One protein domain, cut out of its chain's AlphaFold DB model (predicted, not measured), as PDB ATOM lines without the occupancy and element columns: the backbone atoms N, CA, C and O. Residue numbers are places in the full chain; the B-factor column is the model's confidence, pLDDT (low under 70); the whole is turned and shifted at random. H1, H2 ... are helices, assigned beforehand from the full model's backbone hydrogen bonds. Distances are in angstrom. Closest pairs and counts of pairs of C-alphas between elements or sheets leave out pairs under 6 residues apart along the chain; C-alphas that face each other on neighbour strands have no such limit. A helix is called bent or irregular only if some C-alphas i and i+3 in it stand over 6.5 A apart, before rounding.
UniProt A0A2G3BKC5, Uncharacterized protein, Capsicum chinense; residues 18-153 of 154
ATOM      1  N   LEU A  18     154.883 168.777 192.395       64.31
ATOM      2  CA  LEU A  18     154.116 167.536 192.517       64.31
ATOM      3  C   LEU A  18     152.795 167.625 191.747       64.31
ATOM      4  O   LEU A  18     152.382 166.650 191.114       64.31
ATOM      5  N   LEU A  19     152.160 168.799 191.748       76.06
ATOM      6  CA  LEU A  19     150.967 169.048 190.946       76.06
ATOM      7  C   LEU A  19     151.291 168.976 189.449       76.06
ATOM      8  O   LEU A  19     150.633 168.226 188.732       76.06
ATOM      9  N   SER A  20     152.323 169.683 188.979       79.12
ATOM     10  CA  SER A  20     152.685 169.693 187.555       79.12
ATOM     11  C   SER A  20     153.054 168.298 187.047       79.12
ATOM     12  O   SER A  20     152.533 167.864 186.023       79.12
ATOM     13  N   SER A  21     153.864 167.546 187.795       81.69
ATOM     14  CA  SER A  21     154.234 166.170 187.433       81.69
ATOM     15  C   SER A  21     153.044 165.204 187.443       81.69
ATOM     16  O   SER A  21     152.960 164.313 186.595       81.69
ATOM     17  N   SER A  22     152.092 165.380 188.362       85.69
ATOM     18  CA  SER A  22     150.850 164.600 188.373       85.69
ATOM     19  C   SER A  22     149.983 164.929 187.158       85.69
ATOM     20  O   SER A  22     149.520 164.016 186.480       85.69
ATOM     21  N   LEU A  23     149.822 166.211 186.826       86.50
ATOM     22  CA  LEU A  23     149.060 166.655 185.657       86.50
ATOM     23  C   LEU A  23     149.704 166.206 184.341       86.50
ATOM     24  O   LEU A  23     148.993 165.756 183.450       86.50
ATOM     25  N   GLN A  24     151.033 166.229 184.236       86.38
ATOM     26  CA  GLN A  24     151.760 165.678 183.087       86.38
ATOM     27  C   GLN A  24     151.459 164.190 182.885       86.38
ATOM     28  O   GLN A  24     151.210 163.759 181.762       86.38
ATOM     29  N   LYS A  25     151.404 163.398 183.964       86.94
ATOM     30  CA  LYS A  25     151.010 161.980 183.882       86.94
ATOM     31  C   LYS A  25     149.566 161.803 183.412       86.94
ATOM     32  O   LYS A  25     149.303 160.876 182.651       86.94
ATOM     33  N   LEU A  26     148.651 162.678 183.839       87.38
ATOM     34  CA  LEU A  26     147.270 162.667 183.345       87.38
ATOM     35  C   LEU A  26     147.211 163.004 181.853       87.38
ATOM     36  O   LEU A  26     146.516 162.318 181.116       87.38
ATOM     37  N   ILE A  27     147.978 164.002 181.398       87.25
ATOM     38  CA  ILE A  27     148.065 164.366 179.976       87.25
ATOM     39  C   ILE A  27     148.559 163.180 179.149       87.25
ATOM     40  O   ILE A  27     147.932 162.835 178.151       87.25
ATOM     41  N   ILE A  28     149.635 162.521 179.595       87.38
ATOM     42  CA  ILE A  28     150.148 161.311 178.946       87.38
ATOM     43  C   ILE A  28     149.040 160.262 178.870       87.38
ATOM     44  O   ILE A  28     148.726 159.802 177.783       87.38
ATOM     45  N   MET A  29     148.377 159.955 179.985       85.69
ATOM     46  CA  MET A  29     147.294 158.968 180.018       85.69
ATOM     47  C   MET A  29     146.129 159.304 179.072       85.69
ATOM     48  O   MET A  29     145.536 158.396 178.490       85.69
ATOM     49  N   CYS A  30     145.782 160.585 178.931       85.31
ATOM     50  CA  CYS A  30     144.712 161.044 178.048       85.31
ATOM     51  C   CYS A  30     145.086 160.944 176.561       85.31
ATOM     52  O   CYS A  30     144.211 160.619 175.763       85.31
ATOM     53  N   LEU A  31     146.347 161.210 176.205       83.56
ATOM     54  CA  LEU A  31     146.833 161.226 174.819       83.56
ATOM     55  C   LEU A  31     147.352 159.877 174.324       83.56
ATOM     56  O   LEU A  31     147.362 159.626 173.125       83.56
ATOM     57  N   THR A  32     147.806 159.005 175.220       81.31
ATOM     58  CA  THR A  32     148.266 157.673 174.834       81.31
ATOM     59  C   THR A  32     147.084 156.733 174.672       81.31
ATOM     60  O   THR A  32     146.206 156.654 175.543       81.31
ATOM     61  N   GLU A  33     147.091 155.979 173.580       66.75
ATOM     62  CA  GLU A  33     146.133 154.908 173.350       66.75
ATOM     63  C   GLU A  33     146.317 153.854 174.455       66.75
ATOM     64  O   GLU A  33     147.353 153.202 174.587       66.75
ATOM     65  N   GLY A  34     145.332 153.792 175.347       63.94
ATOM     66  CA  GLY A  34     145.314 152.862 176.465       63.94
ATOM     67  C   GLY A  34     144.453 151.666 176.098       63.94
ATOM     68  O   GLY A  34     143.687 151.713 175.142       63.94
ATOM     69  N   ASP A  35     144.543 150.595 176.876       60.84
ATOM     70  CA  ASP A  35     143.609 149.474 176.774       60.84
ATOM     71  C   ASP A  35     142.195 149.929 177.183       60.84
ATOM     72  O   ASP A  35     141.770 149.767 178.328       60.84
ATOM     73  N   ASP A  36     141.479 150.535 176.235       66.12
ATOM     74  CA  ASP A  36     140.134 151.100 176.389       66.12
ATOM     75  C   ASP A  36     139.050 150.001 176.473       66.12
ATOM     76  O   ASP A  36     137.852 150.277 176.465       66.12
ATOM     77  N   ARG A  37     139.465 148.731 176.588       71.06
ATOM     78  CA  ARG A  37     138.583 147.579 176.817       71.06
ATOM     79  C   ARG A  37     138.154 147.458 178.280       71.06
ATOM     80  O   ARG A  37     137.156 146.800 178.560       71.06
ATOM     81  N   ASP A  38     138.897 148.071 179.207       76.56
ATOM     82  CA  ASP A  38     138.570 148.079 180.633       76.56
ATOM     83  C   ASP A  38     137.731 149.323 180.997       76.56
ATOM     84  O   ASP A  38     138.248 150.447 180.959       76.56
ATOM     85  N   PRO A  39     136.459 149.157 181.413       74.31
ATOM     86  CA  PRO A  39     135.584 150.276 181.763       74.31
ATOM     87  C   PRO A  39     136.117 151.115 182.934       74.31
ATOM     88  O   PRO A  39     135.840 152.314 183.005       74.31
ATOM     89  N   SER A  40     136.916 150.530 183.832       75.50
ATOM     90  CA  SER A  40     137.567 151.260 184.925       75.50
ATOM     91  C   SER A  40     138.608 152.246 184.388       75.50
ATOM     92  O   SER A  40     138.619 153.419 184.765       75.50
ATOM     93  N   LYS A  41     139.437 151.809 183.432       77.38
ATOM     94  CA  LYS A  41     140.438 152.672 182.782       77.38
ATOM     95  C   LYS A  41     139.778 153.774 181.962       77.38
ATOM     96  O   LYS A  41     140.239 154.915 182.002       77.38
ATOM     97  N   VAL A  42     138.673 153.464 181.282       78.88
ATOM     98  CA  VAL A  42     137.874 154.456 180.545       78.88
ATOM     99  C   VAL A  42     137.327 155.529 181.491       78.88
ATOM    100  O   VAL A  42     137.479 156.717 181.208       78.88
ATOM    101  N   ALA A  43     136.771 155.142 182.643       76.75
ATOM    102  CA  ALA A  43     136.272 156.089 183.642       76.75
ATOM    103  C   ALA A  43     137.392 156.959 184.241       76.75
ATOM    104  O   ALA A  43     137.210 158.164 184.432       76.75
ATOM    105  N   VAL A  44     138.574 156.382 184.494       81.50
ATOM    106  CA  VAL A  44     139.747 157.135 184.966       81.50
ATOM    107  C   VAL A  44     140.221 158.135 183.909       81.50
ATOM    108  O   VAL A  44     140.454 159.294 184.255       81.50
ATOM    109  N   LYS A  45     140.300 157.747 182.629       82.19
ATOM    110  CA  LYS A  45     140.632 158.662 181.518       82.19
ATOM    111  C   LYS A  45     139.590 159.772 181.383       82.19
ATOM    112  O   LYS A  45     139.968 160.933 181.278       82.19
ATOM    113  N   ALA A  46     138.298 159.452 181.462       78.88
ATOM    114  CA  ALA A  46     137.222 160.445 181.410       78.88
ATOM    115  C   ALA A  46     137.309 161.452 182.570       78.88
ATOM    116  O   ALA A  46     137.244 162.659 182.346       78.88
ATOM    117  N   SER A  47     137.533 160.972 183.796       80.06
ATOM    118  CA  SER A  47     137.713 161.821 184.981       80.06
ATOM    119  C   SER A  47     138.978 162.687 184.893       80.06
ATOM    120  O   SER A  47     138.959 163.870 185.233       80.06
ATOM    121  N   SER A  48     140.074 162.124 184.376       84.69
ATOM    122  CA  SER A  48     141.341 162.839 184.170       84.69
ATOM    123  C   SER A  48     141.197 163.939 183.119       84.69
ATOM    124  O   SER A  48     141.600 165.075 183.360       84.69
ATOM    125  N   SER A  49     140.541 163.635 181.996       83.94
ATOM    126  CA  SER A  49     140.194 164.618 180.970       83.94
ATOM    127  C   SER A  49     139.304 165.721 181.534       83.94
ATOM    128  O   SER A  49     139.589 166.892 181.314       83.94
ATOM    129  N   ALA A  50     138.283 165.382 182.326       80.38
ATOM    130  CA  ALA A  50     137.416 166.373 182.962       80.38
ATOM    131  C   ALA A  50     138.199 167.328 183.887       80.38
ATOM    132  O   ALA A  50     137.966 168.538 183.883       80.38
ATOM    133  N   LEU A  51     139.175 166.813 184.642       83.50
ATOM    134  CA  LEU A  51     140.057 167.636 185.472       83.50
ATOM    135  C   LEU A  51     140.954 168.559 184.628       83.50
ATOM    136  O   LEU A  51     141.132 169.724 184.977       83.50
ATOM    137  N   LEU A  52     141.509 168.065 183.522       84.50
ATOM    138  CA  LEU A  52     142.353 168.867 182.631       84.50
ATOM    139  C   LEU A  52     141.548 169.947 181.898       84.50
ATOM    140  O   LEU A  52     141.993 171.091 181.846       84.50
ATOM    141  N   VAL A  53     140.339 169.626 181.430       82.38
ATOM    142  CA  VAL A  53     139.378 170.604 180.889       82.38
ATOM    143  C   VAL A  53     139.067 171.666 181.941       82.38
ATOM    144  O   VAL A  53     139.068 172.859 181.640       82.38
ATOM    145  N   ARG A  54     138.884 171.268 183.207       77.38
ATOM    146  CA  ARG A  54     138.680 172.222 184.301       77.38
ATOM    147  C   ARG A  54     139.839 173.195 184.447       77.38
ATOM    148  O   ARG A  54     139.615 174.394 184.592       77.38
ATOM    149  N   ILE A  55     141.062 172.684 184.414       80.56
ATOM    150  CA  ILE A  55     142.268 173.505 184.519       80.56
ATOM    151  C   ILE A  55     142.403 174.408 183.293       80.56
ATOM    152  O   ILE A  55     142.738 175.574 183.466       80.56
ATOM    153  N   LEU A  56     142.085 173.922 182.090       79.81
ATOM    154  CA  LEU A  56     142.085 174.735 180.875       79.81
ATOM    155  C   LEU A  56     141.146 175.939 181.007       79.81
ATOM    156  O   LEU A  56     141.557 177.062 180.722       79.81
ATOM    157  N   VAL A  57     139.905 175.705 181.443       73.56
ATOM    158  CA  VAL A  57     138.885 176.756 181.569       73.56
ATOM    159  C   VAL A  57     139.228 177.729 182.698       73.56
ATOM    160  O   VAL A  57     139.041 178.932 182.554       73.56
ATOM    161  N   MET A  58     139.746 177.231 183.824       74.56
ATOM    162  CA  MET A  58     140.105 178.087 184.961       74.56
ATOM    163  C   MET A  58     141.423 178.840 184.756       74.56
ATOM    164  O   MET A  58     141.587 179.942 185.276       74.56
ATOM    165  N   ASN A  59     142.388 178.242 184.056       74.81
ATOM    166  CA  ASN A  59     143.715 178.805 183.837       74.81
ATOM    167  C   ASN A  59     144.379 178.211 182.583       74.81
ATOM    168  O   ASN A  59     145.258 177.344 182.646       74.81
ATOM    169  N   THR A  60     143.990 178.744 181.428       75.81
ATOM    170  CA  THR A  60     144.507 178.333 180.117       75.81
ATOM    171  C   THR A  60     146.022 178.512 180.014       75.81
ATOM    172  O   THR A  60     146.712 177.653 179.472       75.81
ATOM    173  N   ASN A  61     146.561 179.591 180.595       76.75
ATOM    174  CA  ASN A  61     147.994 179.893 180.570       76.75
ATOM    175  C   ASN A  61     148.819 178.819 181.284       76.75
ATOM    176  O   ASN A  61     149.867 178.412 180.786       76.75
ATOM    177  N   TYR A  62     148.335 178.333 182.428       78.38
ATOM    178  CA  TYR A  62     149.009 177.278 183.176       78.38
ATOM    179  C   TYR A  62     149.050 175.964 182.390       78.38
ATOM    180  O   TYR A  62     150.105 175.339 182.292       78.38
ATOM    181  N   LEU A  63     147.934 175.566 181.769       80.25
ATOM    182  CA  LEU A  63     147.906 174.339 180.974       80.25
ATOM    183  C   LEU A  63     148.733 174.460 179.685       80.25
ATOM    184  O   LEU A  63     149.409 173.508 179.298       80.25
ATOM    185  N   ALA A  64     148.745 175.634 179.049       78.56
ATOM    186  CA  ALA A  64     149.592 175.915 177.889       78.56
ATOM    187  C   ALA A  64     151.089 175.826 178.232       78.56
ATOM    188  O   ALA A  64     151.867 175.246 177.477       78.56
ATOM    189  N   GLN A  65     151.500 176.338 179.394       78.50
ATOM    190  CA  GLN A  65     152.878 176.185 179.876       78.50
ATOM    191  C   GLN A  65     153.216 174.721 180.161       78.50
ATOM    192  O   GLN A  65     154.275 174.251 179.759       78.50
ATOM    193  N   LEU A  66     152.301 173.987 180.801       81.94
ATOM    194  CA  LEU A  66     152.505 172.579 181.131       81.94
ATOM    195  C   LEU A  66     152.639 171.697 179.880       81.94
ATOM    196  O   LEU A  66     153.467 170.793 179.847       81.94
ATOM    197  N   THR A  67     151.833 171.970 178.854       82.31
ATOM    198  CA  THR A  67     151.867 171.271 177.558       82.31
ATOM    199  C   THR A  67     153.055 171.676 176.687       82.31
ATOM    200  O   THR A  67     153.466 170.899 175.835       82.31
ATOM    201  N   SER A  68     153.646 172.846 176.936       80.12
ATOM    202  CA  SER A  68     154.885 173.301 176.290       80.12
ATOM    203  C   SER A  68     156.150 172.815 177.009       80.12
ATOM    204  O   SER A  68     157.260 173.133 176.582       80.12
ATOM    205  N   ASP A  69     156.011 172.068 178.111       83.12
ATOM    206  CA  ASP A  69     157.146 171.546 178.862       83.12
ATOM    207  C   ASP A  69     157.873 170.458 178.038       83.12
ATOM    208  O   ASP A  69     157.279 169.427 177.695       83.12
ATOM    209  N   PRO A  70     159.174 170.630 177.735       78.62
ATOM    210  CA  PRO A  70     159.932 169.670 176.935       78.62
ATOM    211  C   PRO A  70     160.041 168.289 177.599       78.62
ATOM    212  O   PRO A  70     160.188 167.277 176.905       78.62
ATOM    213  N   SER A  71     159.950 168.211 178.931       83.44
ATOM    214  CA  SER A  71     159.956 166.939 179.655       83.44
ATOM    215  C   SER A  71     158.702 166.117 179.359       83.44
ATOM    216  O   SER A  71     158.813 164.909 179.137       83.44
ATOM    217  N   LEU A  72     157.533 166.756 179.272       83.06
ATOM    218  CA  LEU A  72     156.274 166.108 178.914       83.06
ATOM    219  C   LEU A  72     156.325 165.580 177.480       83.06
ATOM    220  O   LEU A  72     156.011 164.413 177.246       83.06
ATOM    221  N   PHE A  73     156.785 166.406 176.542       81.94
ATOM    222  CA  PHE A  73     156.942 166.012 175.145       81.94
ATOM    223  C   PHE A  73     157.895 164.821 174.982       81.94
ATOM    224  O   PHE A  73     157.562 163.837 174.323       81.94
ATOM    225  N   THR A  74     159.039 164.840 175.673       83.19
ATOM    226  CA  THR A  74     159.995 163.718 175.669       83.19
ATOM    227  C   THR A  74     159.372 162.431 176.217       83.19
ATOM    228  O   THR A  74     159.676 161.337 175.740       83.19
ATOM    229  N   HIS A  75     158.506 162.526 177.230       83.62
ATOM    230  CA  HIS A  75     157.779 161.362 177.735       83.62
ATOM    231  C   HIS A  75     156.745 160.866 176.726       83.62
ATOM    232  O   HIS A  75     156.709 159.669 176.463       83.62
ATOM    233  N   LEU A  76     155.962 161.758 176.126       83.12
ATOM    234  CA  LEU A  76     154.962 161.420 175.113       83.12
ATOM    235  C   LEU A  76     155.581 160.731 173.887       83.12
ATOM    236  O   LEU A  76     155.058 159.714 173.436       83.12
ATOM    237  N   GLN A  77     156.744 161.189 173.414       82.44
ATOM    238  CA  GLN A  77     157.471 160.531 172.320       82.44
ATOM    239  C   GLN A  77     157.818 159.069 172.629       82.44
ATOM    240  O   GLN A  77     157.741 158.215 171.746       82.44
ATOM    241  N   LYS A  78     158.150 158.738 173.887       83.06
ATOM    242  CA  LYS A  78     158.418 157.343 174.296       83.06
ATOM    243  C   LYS A  78     157.185 156.448 174.197       83.06
ATOM    244  O   LYS A  78     157.333 155.236 174.083       83.06
ATOM    245  N   PHE A  79     155.994 157.036 174.246       79.00
ATOM    246  CA  PHE A  79     154.722 156.343 174.065       79.00
ATOM    247  C   PHE A  79     154.192 156.433 172.624       79.00
ATOM    248  O   PHE A  79     153.055 156.043 172.378       79.00
ATOM    249  N   GLY A  80     155.004 156.908 171.671       78.38
ATOM    250  CA  GLY A  80     154.650 156.962 170.249       78.38
ATOM    251  C   GLY A  80     153.928 158.236 169.809       78.38
ATOM    252  O   GLY A  80     153.388 158.260 168.709       78.38
ATOM    253  N   PHE A  81     153.916 159.290 170.634       79.69
ATOM    254  CA  PHE A  81     153.300 160.566 170.261       79.69
ATOM    255  C   PHE A  81     154.086 161.270 169.131       79.69
ATOM    256  O   PHE A  81     155.322 161.317 169.207       79.69
ATOM    257  N   PRO A  82     153.417 161.845 168.112       74.25
ATOM    258  CA  PRO A  82     154.083 162.477 166.973       74.25
ATOM    259  C   PRO A  82     154.893 163.713 167.379       74.25
ATOM    260  O   PRO A  82     154.450 164.543 168.168       74.25
ATOM    261  N   SER A  83     156.093 163.872 166.814       65.06
ATOM    262  CA  SER A  83     157.007 164.954 167.205       65.06
ATOM    263  C   SER A  83     156.616 166.349 166.701       65.06
ATOM    264  O   SER A  83     157.192 167.336 167.145       65.06
ATOM    265  N   GLU A  84     155.689 166.439 165.753       66.94
ATOM    266  CA  GLU A  84     155.263 167.708 165.142       66.94
ATOM    267  C   GLU A  84     153.936 168.225 165.716       66.94
ATOM    268  O   GLU A  84     153.489 169.318 165.375       66.94
ATOM    269  N   GLU A  85     153.305 167.458 166.607       69.75
ATOM    270  CA  GLU A  85     151.985 167.775 167.132       69.75
ATOM    271  C   GLU A  85     152.036 168.665 168.378       69.75
ATOM    272  O   GLU A  85     152.840 168.479 169.297       69.75
ATOM    273  N   ASN A  86     151.123 169.636 168.434       80.00
ATOM    274  CA  ASN A  86     150.934 170.462 169.615       80.00
ATOM    275  C   ASN A  86     150.097 169.695 170.648       80.00
ATOM    276  O   ASN A  86     148.905 169.473 170.452       80.00
ATOM    277  N   ILE A  87     150.717 169.346 171.779       82.94
ATOM    278  CA  ILE A  87     150.110 168.554 172.863       82.94
ATOM    279  C   ILE A  87     148.777 169.151 173.343       82.94
ATOM    280  O   ILE A  87     147.835 168.409 173.626       82.94
ATOM    281  N   LEU A  88     148.678 170.483 173.439       80.12
ATOM    282  CA  LEU A  88     147.452 171.155 173.869       80.12
ATOM    283  C   LEU A  88     146.330 170.982 172.842       80.12
ATOM    284  O   LEU A  88     145.201 170.702 173.233       80.12
ATOM    285  N   LEU A  89     146.640 171.125 171.550       76.62
ATOM    286  CA  LEU A  89     145.663 170.918 170.480       76.62
ATOM    287  C   LEU A  89     145.194 169.463 170.440       76.62
ATOM    288  O   LEU A  89     143.990 169.233 170.432       76.62
ATOM    289  N   CYS A  90     146.107 168.494 170.546       81.50
ATOM    290  CA  CYS A  90     145.735 167.078 170.555       81.50
ATOM    291  C   CYS A  90     144.853 166.716 171.758       81.50
ATOM    292  O   CYS A  90     143.931 165.914 171.630       81.50
ATOM    293  N   LEU A  91     145.078 167.327 172.929       82.38
ATOM    294  CA  LEU A  91     144.191 167.148 174.085       82.38
ATOM    295  C   LEU A  91     142.789 167.678 173.798       82.38
ATOM    296  O   LEU A  91     141.807 166.996 174.089       82.38
ATOM    297  N   VAL A  92     142.698 168.882 173.231       79.81
ATOM    298  CA  VAL A  92     141.414 169.497 172.885       79.81
ATOM    299  C   VAL A  92     140.688 168.677 171.820       79.81
ATOM    300  O   VAL A  92     139.491 168.451 171.972       79.81
ATOM    301  N   ASP A  93     141.394 168.155 170.816       77.25
ATOM    302  CA  ASP A  93     140.822 167.274 169.792       77.25
ATOM    303  C   ASP A  93     140.244 165.991 170.408       77.25
ATOM    304  O   ASP A  93     139.081 165.665 170.164       77.25
ATOM    305  N   VAL A  94     140.987 165.315 171.296       80.38
ATOM    306  CA  VAL A  94     140.499 164.122 172.019       80.38
ATOM    307  C   VAL A  94     139.276 164.446 172.881       80.38
ATOM    308  O   VAL A  94     138.348 163.639 172.990       80.38
ATOM    309  N   TRP A  95     139.245 165.617 173.519       81.06
ATOM    310  CA  TRP A  95     138.091 166.038 174.312       81.06
ATOM    311  C   TRP A  95     136.882 166.345 173.436       81.06
ATOM    312  O   TRP A  95     135.795 165.878 173.761       81.06
ATOM    313  N   LEU A  96     137.051 167.055 172.322       73.31
ATOM    314  CA  LEU A  96     135.977 167.323 171.363       73.31
ATOM    315  C   LEU A  96     135.434 166.023 170.754       73.31
ATOM    316  O   LEU A  96     134.217 165.840 170.667       73.31
ATOM    317  N   GLU A  97     136.304 165.082 170.391       74.25
ATOM    318  CA  GLU A  97     135.898 163.767 169.893       74.25
ATOM    319  C   GLU A  97     135.111 162.986 170.950       74.25
ATOM    320  O   GLU A  97     134.038 162.456 170.650       74.25
ATOM    321  N   LYS A  98     135.576 162.960 172.207       72.06
ATOM    322  CA  LYS A  98     134.837 162.292 173.287       72.06
ATOM    323  C   LYS A  98     133.510 162.972 173.582       72.06
ATOM    324  O   LYS A  98     132.514 162.275 173.649       72.06
ATOM    325  N   LEU A  99     133.459 164.297 173.690       68.69
ATOM    326  CA  LEU A  99     132.209 165.029 173.926       68.69
ATOM    327  C   LEU A  99     131.188 164.800 172.802       68.69
ATOM    328  O   LEU A  99     129.991 164.751 173.065       68.69
ATOM    329  N   THR A 100     131.649 164.614 171.562       65.81
ATOM    330  CA  THR A 100     130.762 164.332 170.422       65.81
ATOM    331  C   THR A 100     130.381 162.858 170.271       65.81
ATOM    332  O   THR A 100     129.342 162.575 169.679       65.81
ATOM    333  N   SER A 101     131.190 161.925 170.781       65.81
ATOM    334  CA  SER A 101     130.980 160.477 170.613       65.81
ATOM    335  C   SER A 101     130.357 159.800 171.838       65.81
ATOM    336  O   SER A 101     129.593 158.849 171.686       65.81
ATOM    337  N   ASP A 102     130.669 160.272 173.045       62.84
ATOM    338  CA  ASP A 102     130.158 159.757 174.316       62.84
ATOM    339  C   ASP A 102     130.052 160.886 175.370       62.84
ATOM    340  O   ASP A 102     131.069 161.365 175.889       62.84
ATOM    341  N   PRO A 103     128.829 161.290 175.771       63.41
ATOM    342  CA  PRO A 103     128.622 162.358 176.743       63.41
ATOM    343  C   PRO A 103     129.007 161.974 178.185       63.41
ATOM    344  O   PRO A 103     128.791 162.747 179.124       63.41
ATOM    345  N   SER A 104     129.615 160.806 178.417       65.56
ATOM    346  CA  SER A 104     130.159 160.438 179.726       65.56
ATOM    347  C   SER A 104     131.139 161.489 180.266       65.56
ATOM    348  O   SER A 104     131.072 161.828 181.452       65.56
ATOM    349  N   LEU A 105     131.970 162.101 179.410       65.88
ATOM    350  CA  LEU A 105     132.877 163.189 179.805       65.88
ATOM    351  C   LEU A 105     132.093 164.394 180.360       65.88
ATOM    352  O   LEU A 105     132.453 164.918 181.417       65.88
ATOM    353  N   PHE A 106     130.969 164.765 179.737       64.19
ATOM    354  CA  PHE A 106     130.063 165.791 180.268       64.19
ATOM    355  C   PHE A 106     129.472 165.396 181.615       64.19
ATOM    356  O   PHE A 106     129.447 166.204 182.539       64.19
ATOM    357  N   THR A 107     129.066 164.138 181.773       66.00
ATOM    358  CA  THR A 107     128.513 163.646 183.044       66.00
ATOM    359  C   THR A 107     129.534 163.775 184.184       66.00
ATOM    360  O   THR A 107     129.178 164.111 185.319       66.00
ATOM    361  N   HIS A 108     130.819 163.544 183.901       66.69
ATOM    362  CA  HIS A 108     131.908 163.759 184.858       66.69
ATOM    363  C   HIS A 108     132.150 165.249 185.140       66.69
ATOM    364  O   HIS A 108     132.318 165.632 186.301       66.69
ATOM    365  N   LEU A 109     132.105 166.096 184.111       65.19
ATOM    366  CA  LEU A 109     132.233 167.547 184.254       65.19
ATOM    367  C   LEU A 109     131.083 168.145 185.079       65.19
ATOM    368  O   LEU A 109     131.336 168.909 186.013       65.19
ATOM    369  N   GLN A 110     129.843 167.723 184.838       61.72
ATOM    370  CA  GLN A 110     128.663 168.158 185.586       61.72
ATOM    371  C   GLN A 110     128.759 167.767 187.067       61.72
ATOM    372  O   GLN A 110     128.528 168.599 187.945       61.72
ATOM    373  N   LYS A 111     129.187 166.532 187.368       63.06
ATOM    374  CA  LYS A 111     129.439 166.081 188.752       63.06
ATOM    375  C   LYS A 111     130.528 166.894 189.456       63.06
ATOM    376  O   LYS A 111     130.521 166.981 190.680       63.06
ATOM    377  N   SER A 112     131.451 167.489 188.701       56.72
ATOM    378  CA  SER A 112     132.534 168.320 189.235       56.72
ATOM    379  C   SER A 112     132.160 169.796 189.456       56.72
ATOM    380  O   SER A 112     132.994 170.554 189.959       56.72
ATOM    381  N   GLY A 113     130.918 170.195 189.136       59.19
ATOM    382  CA  GLY A 113     130.376 171.535 189.403       59.19
ATOM    383  C   GLY A 113     130.544 172.555 188.272       59.19
ATOM    384  O   GLY A 113     130.584 173.753 188.546       59.19
ATOM    385  N   PHE A 114     130.680 172.109 187.019       59.47
ATOM    386  CA  PHE A 114     130.775 173.002 185.857       59.47
ATOM    387  C   PHE A 114     129.430 173.650 185.468       59.47
ATOM    388  O   PHE A 114     128.383 173.029 185.674       59.47
ATOM    389  N   PRO A 115     129.434 174.863 184.866       55.75
ATOM    390  CA  PRO A 115     128.266 175.400 184.164       55.75
ATOM    391  C   PRO A 115     127.880 174.509 182.964       55.75
ATOM    392  O   PRO A 115     128.652 173.637 182.571       55.75
ATOM    393  N   SER A 116     126.674 174.713 182.419       58.59
ATOM    394  CA  SER A 116     126.037 173.880 181.378       58.59
ATOM    395  C   SER A 116     126.966 173.443 180.232       58.59
ATOM    396  O   SER A 116     127.913 174.152 179.892       58.59
ATOM    397  N   GLU A 117     126.658 172.298 179.605       58.31
ATOM    398  CA  GLU A 117     127.432 171.679 178.505       58.31
ATOM    399  C   GLU A 117     127.850 172.672 177.405       58.31
ATOM    400  O   GLU A 117     128.980 172.619 176.915       58.31
ATOM    401  N   GLU A 118     126.977 173.629 177.083       57.91
ATOM    402  CA  GLU A 118     127.213 174.688 176.094       57.91
ATOM    403  C   GLU A 118     128.430 175.565 176.422       57.91
ATOM    404  O   GLU A 118     129.196 175.908 175.525       57.91
ATOM    405  N   ASN A 119     128.676 175.884 177.697       65.75
ATOM    406  CA  ASN A 119     129.804 176.732 178.095       65.75
ATOM    407  C   ASN A 119     131.148 176.015 177.932       65.75
ATOM    408  O   ASN A 119     132.153 176.637 177.601       65.75
ATOM    409  N   ILE A 120     131.174 174.698 178.145       66.62
ATOM    410  CA  ILE A 120     132.393 173.890 178.013       66.62
ATOM    411  C   ILE A 120     132.749 173.724 176.541       66.62
ATOM    412  O   ILE A 120     133.905 173.906 176.167       66.62
ATOM    413  N   LEU A 121     131.753 173.408 175.712       67.12
ATOM    414  CA  LEU A 121     131.917 173.326 174.264       67.12
ATOM    415  C   LEU A 121     132.410 174.652 173.687       67.12
ATOM    416  O   LEU A 121     133.379 174.647 172.935       67.12
ATOM    417  N   LEU A 122     131.806 175.775 174.085       67.62
ATOM    418  CA  LEU A 122     132.248 177.104 173.661       67.62
ATOM    419  C   LEU A 122     133.687 177.390 174.099       67.62
ATOM    420  O   LEU A 122     134.494 177.765 173.260       67.62
ATOM    421  N   CYS A 123     134.059 177.124 175.357       69.38
ATOM    422  CA  CYS A 123     135.441 177.317 175.811       69.38
ATOM    423  C   CYS A 123     136.451 176.435 175.060       69.38
ATOM    424  O   CYS A 123     137.543 176.897 174.735       69.38
ATOM    425  N   LEU A 124     136.120 175.169 174.794       71.25
ATOM    426  CA  LEU A 124     137.003 174.268 174.049       71.25
ATOM    427  C   LEU A 124     137.154 174.709 172.595       71.25
ATOM    428  O   LEU A 124     138.269 174.713 172.080       71.25
ATOM    429  N   VAL A 125     136.057 175.119 171.957       69.19
ATOM    430  CA  VAL A 125     136.066 175.655 170.593       69.19
ATOM    431  C   VAL A 125     136.822 176.980 170.530       69.19
ATOM    432  O   VAL A 125     137.592 177.162 169.596       69.19
ATOM    433  N   ASP A 126     136.691 177.864 171.519       68.69
ATOM    434  CA  ASP A 126     137.431 179.131 171.585       68.69
ATOM    435  C   ASP A 126     138.937 178.899 171.747       68.69
ATOM    436  O   ASP A 126     139.729 179.483 171.007       68.69
ATOM    437  N   VAL A 127     139.354 178.005 172.652       67.12
ATOM    438  CA  VAL A 127     140.774 177.637 172.814       67.12
ATOM    439  C   VAL A 127     141.316 176.995 171.540       67.12
ATOM    440  O   VAL A 127     142.424 177.320 171.105       67.12
ATOM    441  N   TRP A 128     140.540 176.098 170.932       70.25
ATOM    442  CA  TRP A 128     140.898 175.475 169.666       70.25
ATOM    443  C   TRP A 128     141.037 176.533 168.570       70.25
ATOM    444  O   TRP A 128     142.064 176.569 167.910       70.25
ATOM    445  N   LEU A 129     140.079 177.452 168.422       66.00
ATOM    446  CA  LEU A 129     140.095 178.537 167.434       66.00
ATOM    447  C   LEU A 129     141.273 179.495 167.629       66.00
ATOM    448  O   LEU A 129     141.959 179.815 166.656       66.00
ATOM    449  N   GLU A 130     141.532 179.928 168.865       64.75
ATOM    450  CA  GLU A 130     142.634 180.836 169.199       64.75
ATOM    451  C   GLU A 130     143.991 180.218 168.834       64.75
ATOM    452  O   GLU A 130     144.880 180.905 168.327       64.75
ATOM    453  N   LYS A 131     144.158 178.909 169.057       61.22
ATOM    454  CA  LYS A 131     145.426 178.207 168.810       61.22
ATOM    455  C   LYS A 131     145.539 177.620 167.399       61.22
ATOM    456  O   LYS A 131     146.648 177.539 166.880       61.22
ATOM    457  N   VAL A 132     144.430 177.297 166.734       57.38
ATOM    458  CA  VAL A 132     144.393 176.873 165.322       57.38
ATOM    459  C   VAL A 132     144.671 178.027 164.371       57.38
ATOM    460  O   VAL A 132     145.294 177.808 163.337       57.38
ATOM    461  N   GLN A 133     144.334 179.272 164.720       50.28
ATOM    462  CA  GLN A 133     144.783 180.422 163.925       50.28
ATOM    463  C   GLN A 133     146.317 180.568 163.846       50.28
ATOM    464  O   GLN A 133     146.804 181.324 163.008       50.28
ATOM    465  N   ILE A 134     147.076 179.834 164.669       48.94
ATOM    466  CA  ILE A 134     148.543 179.862 164.704       48.94
ATOM    467  C   ILE A 134     149.163 178.734 163.847       48.94
ATOM    468  O   ILE A 134     150.306 178.873 163.414       48.94
ATOM    469  N   CYS A 135     148.426 177.662 163.525       43.38
ATOM    470  CA  CYS A 135     148.928 176.521 162.746       43.38
ATOM    471  C   CYS A 135     148.120 176.325 161.449       43.38
ATOM    472  O   CYS A 135     146.988 175.877 161.493       43.38
ATOM    473  N   GLU A 136     148.726 176.668 160.306       43.56
ATOM    474  CA  GLU A 136     148.404 176.326 158.901       43.56
ATOM    475  C   GLU A 136     146.918 176.099 158.458       43.56
ATOM    476  O   GLU A 136     146.253 175.134 158.839       43.56
ATOM    477  N   PRO A 137     146.398 176.893 157.496       41.50
ATOM    478  CA  PRO A 137     144.963 176.998 157.177       41.50
ATOM    479  C   PRO A 137     144.331 175.857 156.344       41.50
ATOM    480  O   PRO A 137     143.125 175.904 156.077       41.50
ATOM    481  N   GLY A 138     145.092 174.856 155.888       46.47
ATOM    482  CA  GLY A 138     144.652 173.928 154.829       46.47
ATOM    483  C   GLY A 138     143.761 172.756 155.271       46.47
ATOM    484  O   GLY A 138     142.712 172.522 154.676       46.47
ATOM    485  N   SER A 139     144.160 172.020 156.315       45.34
ATOM    486  CA  SER A 139     143.467 170.795 156.776       45.34
ATOM    487  C   SER A 139     142.378 171.089 157.821       45.34
ATOM    488  O   SER A 139     141.339 170.429 157.899       45.34
ATOM    489  N   LEU A 140     142.577 172.162 158.590       49.38
ATOM    490  CA  LEU A 140     141.785 172.477 159.775       49.38
ATOM    491  C   LEU A 140     140.389 173.002 159.442       49.38
ATOM    492  O   LEU A 140     139.472 172.762 160.213       49.38
ATOM    493  N   ARG A 141     140.167 173.615 158.270       46.50
ATOM    494  CA  ARG A 141     138.835 174.101 157.852       46.50
ATOM    495  C   ARG A 141     137.788 172.993 157.709       46.50
ATOM    496  O   ARG A 141     136.625 173.233 158.028       46.50
ATOM    497  N   SER A 142     138.180 171.792 157.275       47.84
ATOM    498  CA  SER A 142     137.263 170.642 157.215       47.84
ATOM    499  C   SER A 142     136.881 170.158 158.611       47.84
ATOM    500  O   SER A 142     135.706 169.921 158.870       47.84
ATOM    501  N   GLN A 143     137.844 170.082 159.534       49.03
ATOM    502  CA  GLN A 143     137.595 169.696 160.928       49.03
ATOM    503  C   GLN A 143     136.722 170.737 161.645       49.03
ATOM    504  O   GLN A 143     135.721 170.388 162.263       49.03
ATOM    505  N   LEU A 144     137.018 172.024 161.451       53.34
ATOM    506  CA  LEU A 144     136.250 173.165 161.958       53.34
ATOM    507  C   LEU A 144     134.809 173.159 161.436       53.34
ATOM    508  O   LEU A 144     133.871 173.357 162.200       53.34
ATOM    509  N   SER A 145     134.617 172.874 160.144       48.12
ATOM    510  CA  SER A 145     133.290 172.710 159.542       48.12
ATOM    511  C   SER A 145     132.530 171.534 160.154       48.12
ATOM    512  O   SER A 145     131.322 171.638 160.350       48.12
ATOM    513  N   ILE A 146     133.201 170.418 160.451       55.25
ATOM    514  CA  ILE A 146     132.577 169.244 161.070       55.25
ATOM    515  C   ILE A 146     132.182 169.560 162.515       55.25
ATOM    516  O   ILE A 146     131.028 169.336 162.877       55.25
ATOM    517  N   VAL A 147     133.088 170.134 163.310       52.44
ATOM    518  CA  VAL A 147     132.836 170.517 164.707       52.44
ATOM    519  C   VAL A 147     131.729 171.570 164.786       52.44
ATOM    520  O   VAL A 147     130.737 171.345 165.474       52.44
ATOM    521  N   LEU A 148     131.801 172.652 164.004       55.47
ATOM    522  CA  LEU A 148     130.732 173.655 163.944       55.47
ATOM    523  C   LEU A 148     129.408 173.041 163.476       55.47
ATOM    524  O   LEU A 148     128.374 173.336 164.061       55.47
ATOM    525  N   SER A 149     129.405 172.146 162.483       52.56
ATOM    526  CA  SER A 149     128.158 171.507 162.026       52.56
ATOM    527  C   SER A 149     127.531 170.548 163.043       52.56
ATOM    528  O   SER A 149     126.335 170.270 162.941       52.56
ATOM    529  N   LYS A 150     128.320 170.039 163.998       51.91
ATOM    530  CA  LYS A 150     127.865 169.185 165.104       51.91
ATOM    531  C   LYS A 150     127.432 169.995 166.330       51.91
ATOM    532  O   LYS A 150     126.522 169.559 167.019       51.91
ATOM    533  N   VAL A 151     128.055 171.149 166.580       45.72
ATOM    534  CA  VAL A 151     127.794 172.006 167.756       45.72
ATOM    535  C   VAL A 151     126.699 173.051 167.498       45.72
ATOM    536  O   VAL A 151     125.937 173.362 168.403       45.72
ATOM    537  N   LEU A 152     126.580 173.583 166.275       43.84
ATOM    538  CA  LEU A 152     125.604 174.632 165.915       43.84
ATOM    539  C   LEU A 152     124.313 174.105 165.272       43.84
ATOM    540  O   LEU A 152     123.532 174.903 164.749       43.84
ATOM    541  N   LYS A 153     124.065 172.791 165.261       35.62
ATOM    542  CA  LYS A 153     122.758 172.287 164.823       35.62
ATOM    543  C   LYS A 153     121.778 172.292 166.005       35.62
ATOM    544  O   LYS A 153     122.092 171.645 166.999       35.62
TER     545      LYS A 153
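This is residues 18 to 153 of the 154 residues of an uncharacterized protein of Capsicum chinense (UniProt A0A2G3BKC5). Eight helices make a compact, crossed pile, with H5 running through the middle. The longest helix, H2, lies between H1 and H6 and crosses close to H5; H4 packs on H1 away from H2, H3 packs on one end of H2, and H7 packs on H5. H8 lies loosely near H7 and H5, clearly touching neither. The printed part has 136 residues, with H1 to H8 in order and no named strand; its class is all helix. The radius of gyration of the C-alphas is 14.5 A, and the C-alphas span 39 by 36 by 30 A, a rounded outline.

H2, residues 39 to 58, touches H1, residues 18 to 31, with its residues 45 to 52 alone; the closest C-alphas, of Cys 30 and Lys 45, are 5.9 A apart, at a steep tilt of 59 degrees, opposite ways. H2 touches H6, residues 104 to 111, with its residues 46 to 54 alone, the closest C-alphas being those of Ala 46 and Leu 105, 5.4 A. H2 touches H3, residues 60 to 67, with its residues 52 to 56 alone, Leu 56 and Leu 63 having the closest C-alphas, 5.8 A. H1 touches H4, residues 70 to 78, with its residues 24 to 28 alone; the closest C-alphas, of Ile 28 and Leu 76, are 6.2 A apart. H5, residues 87 to 101, touches H7, residues 117 to 132, opposite ways at a steep tilt of 36 degrees, only just more than shallow; the closest C-alphas are those of Val 92 and Leu 124, 6.6 A. H8, residues 137 to 151, is close to H7 but not clearly touching, at a shallow tilt of 6 degrees, opposite ways; the closest C-alphas, of Val 132 and Leu 140, are 7.5 A apart. Every O i to N i+4 pair is within hydrogen-bond range in H1, H2, H3, H5, H6 and H7, against 4 of 5 in H4 and 8 of 11 in H8.

H1 begins at C-alpha 18, (154.116, 167.536, 192.517), and is 20.2 A long from first to last C-alpha. H2 measures 28.4 A, H5 20.9 A, H7 22.1 A and H8 20.8 A. H8 ends at C-alpha 151, (127.794, 172.006, 167.756); it is irregular, but only just, with C-alphas 138 and 141 6.6 A apart.

The C-alphas of Leu 18 and Lys 153, the two farthest apart, are 42.1 A apart. The printed part has no cut and no long link. Its mean pLDDT is 70.4; 61 residues are under 70, among them residues 99 to 123 and 129 to 153.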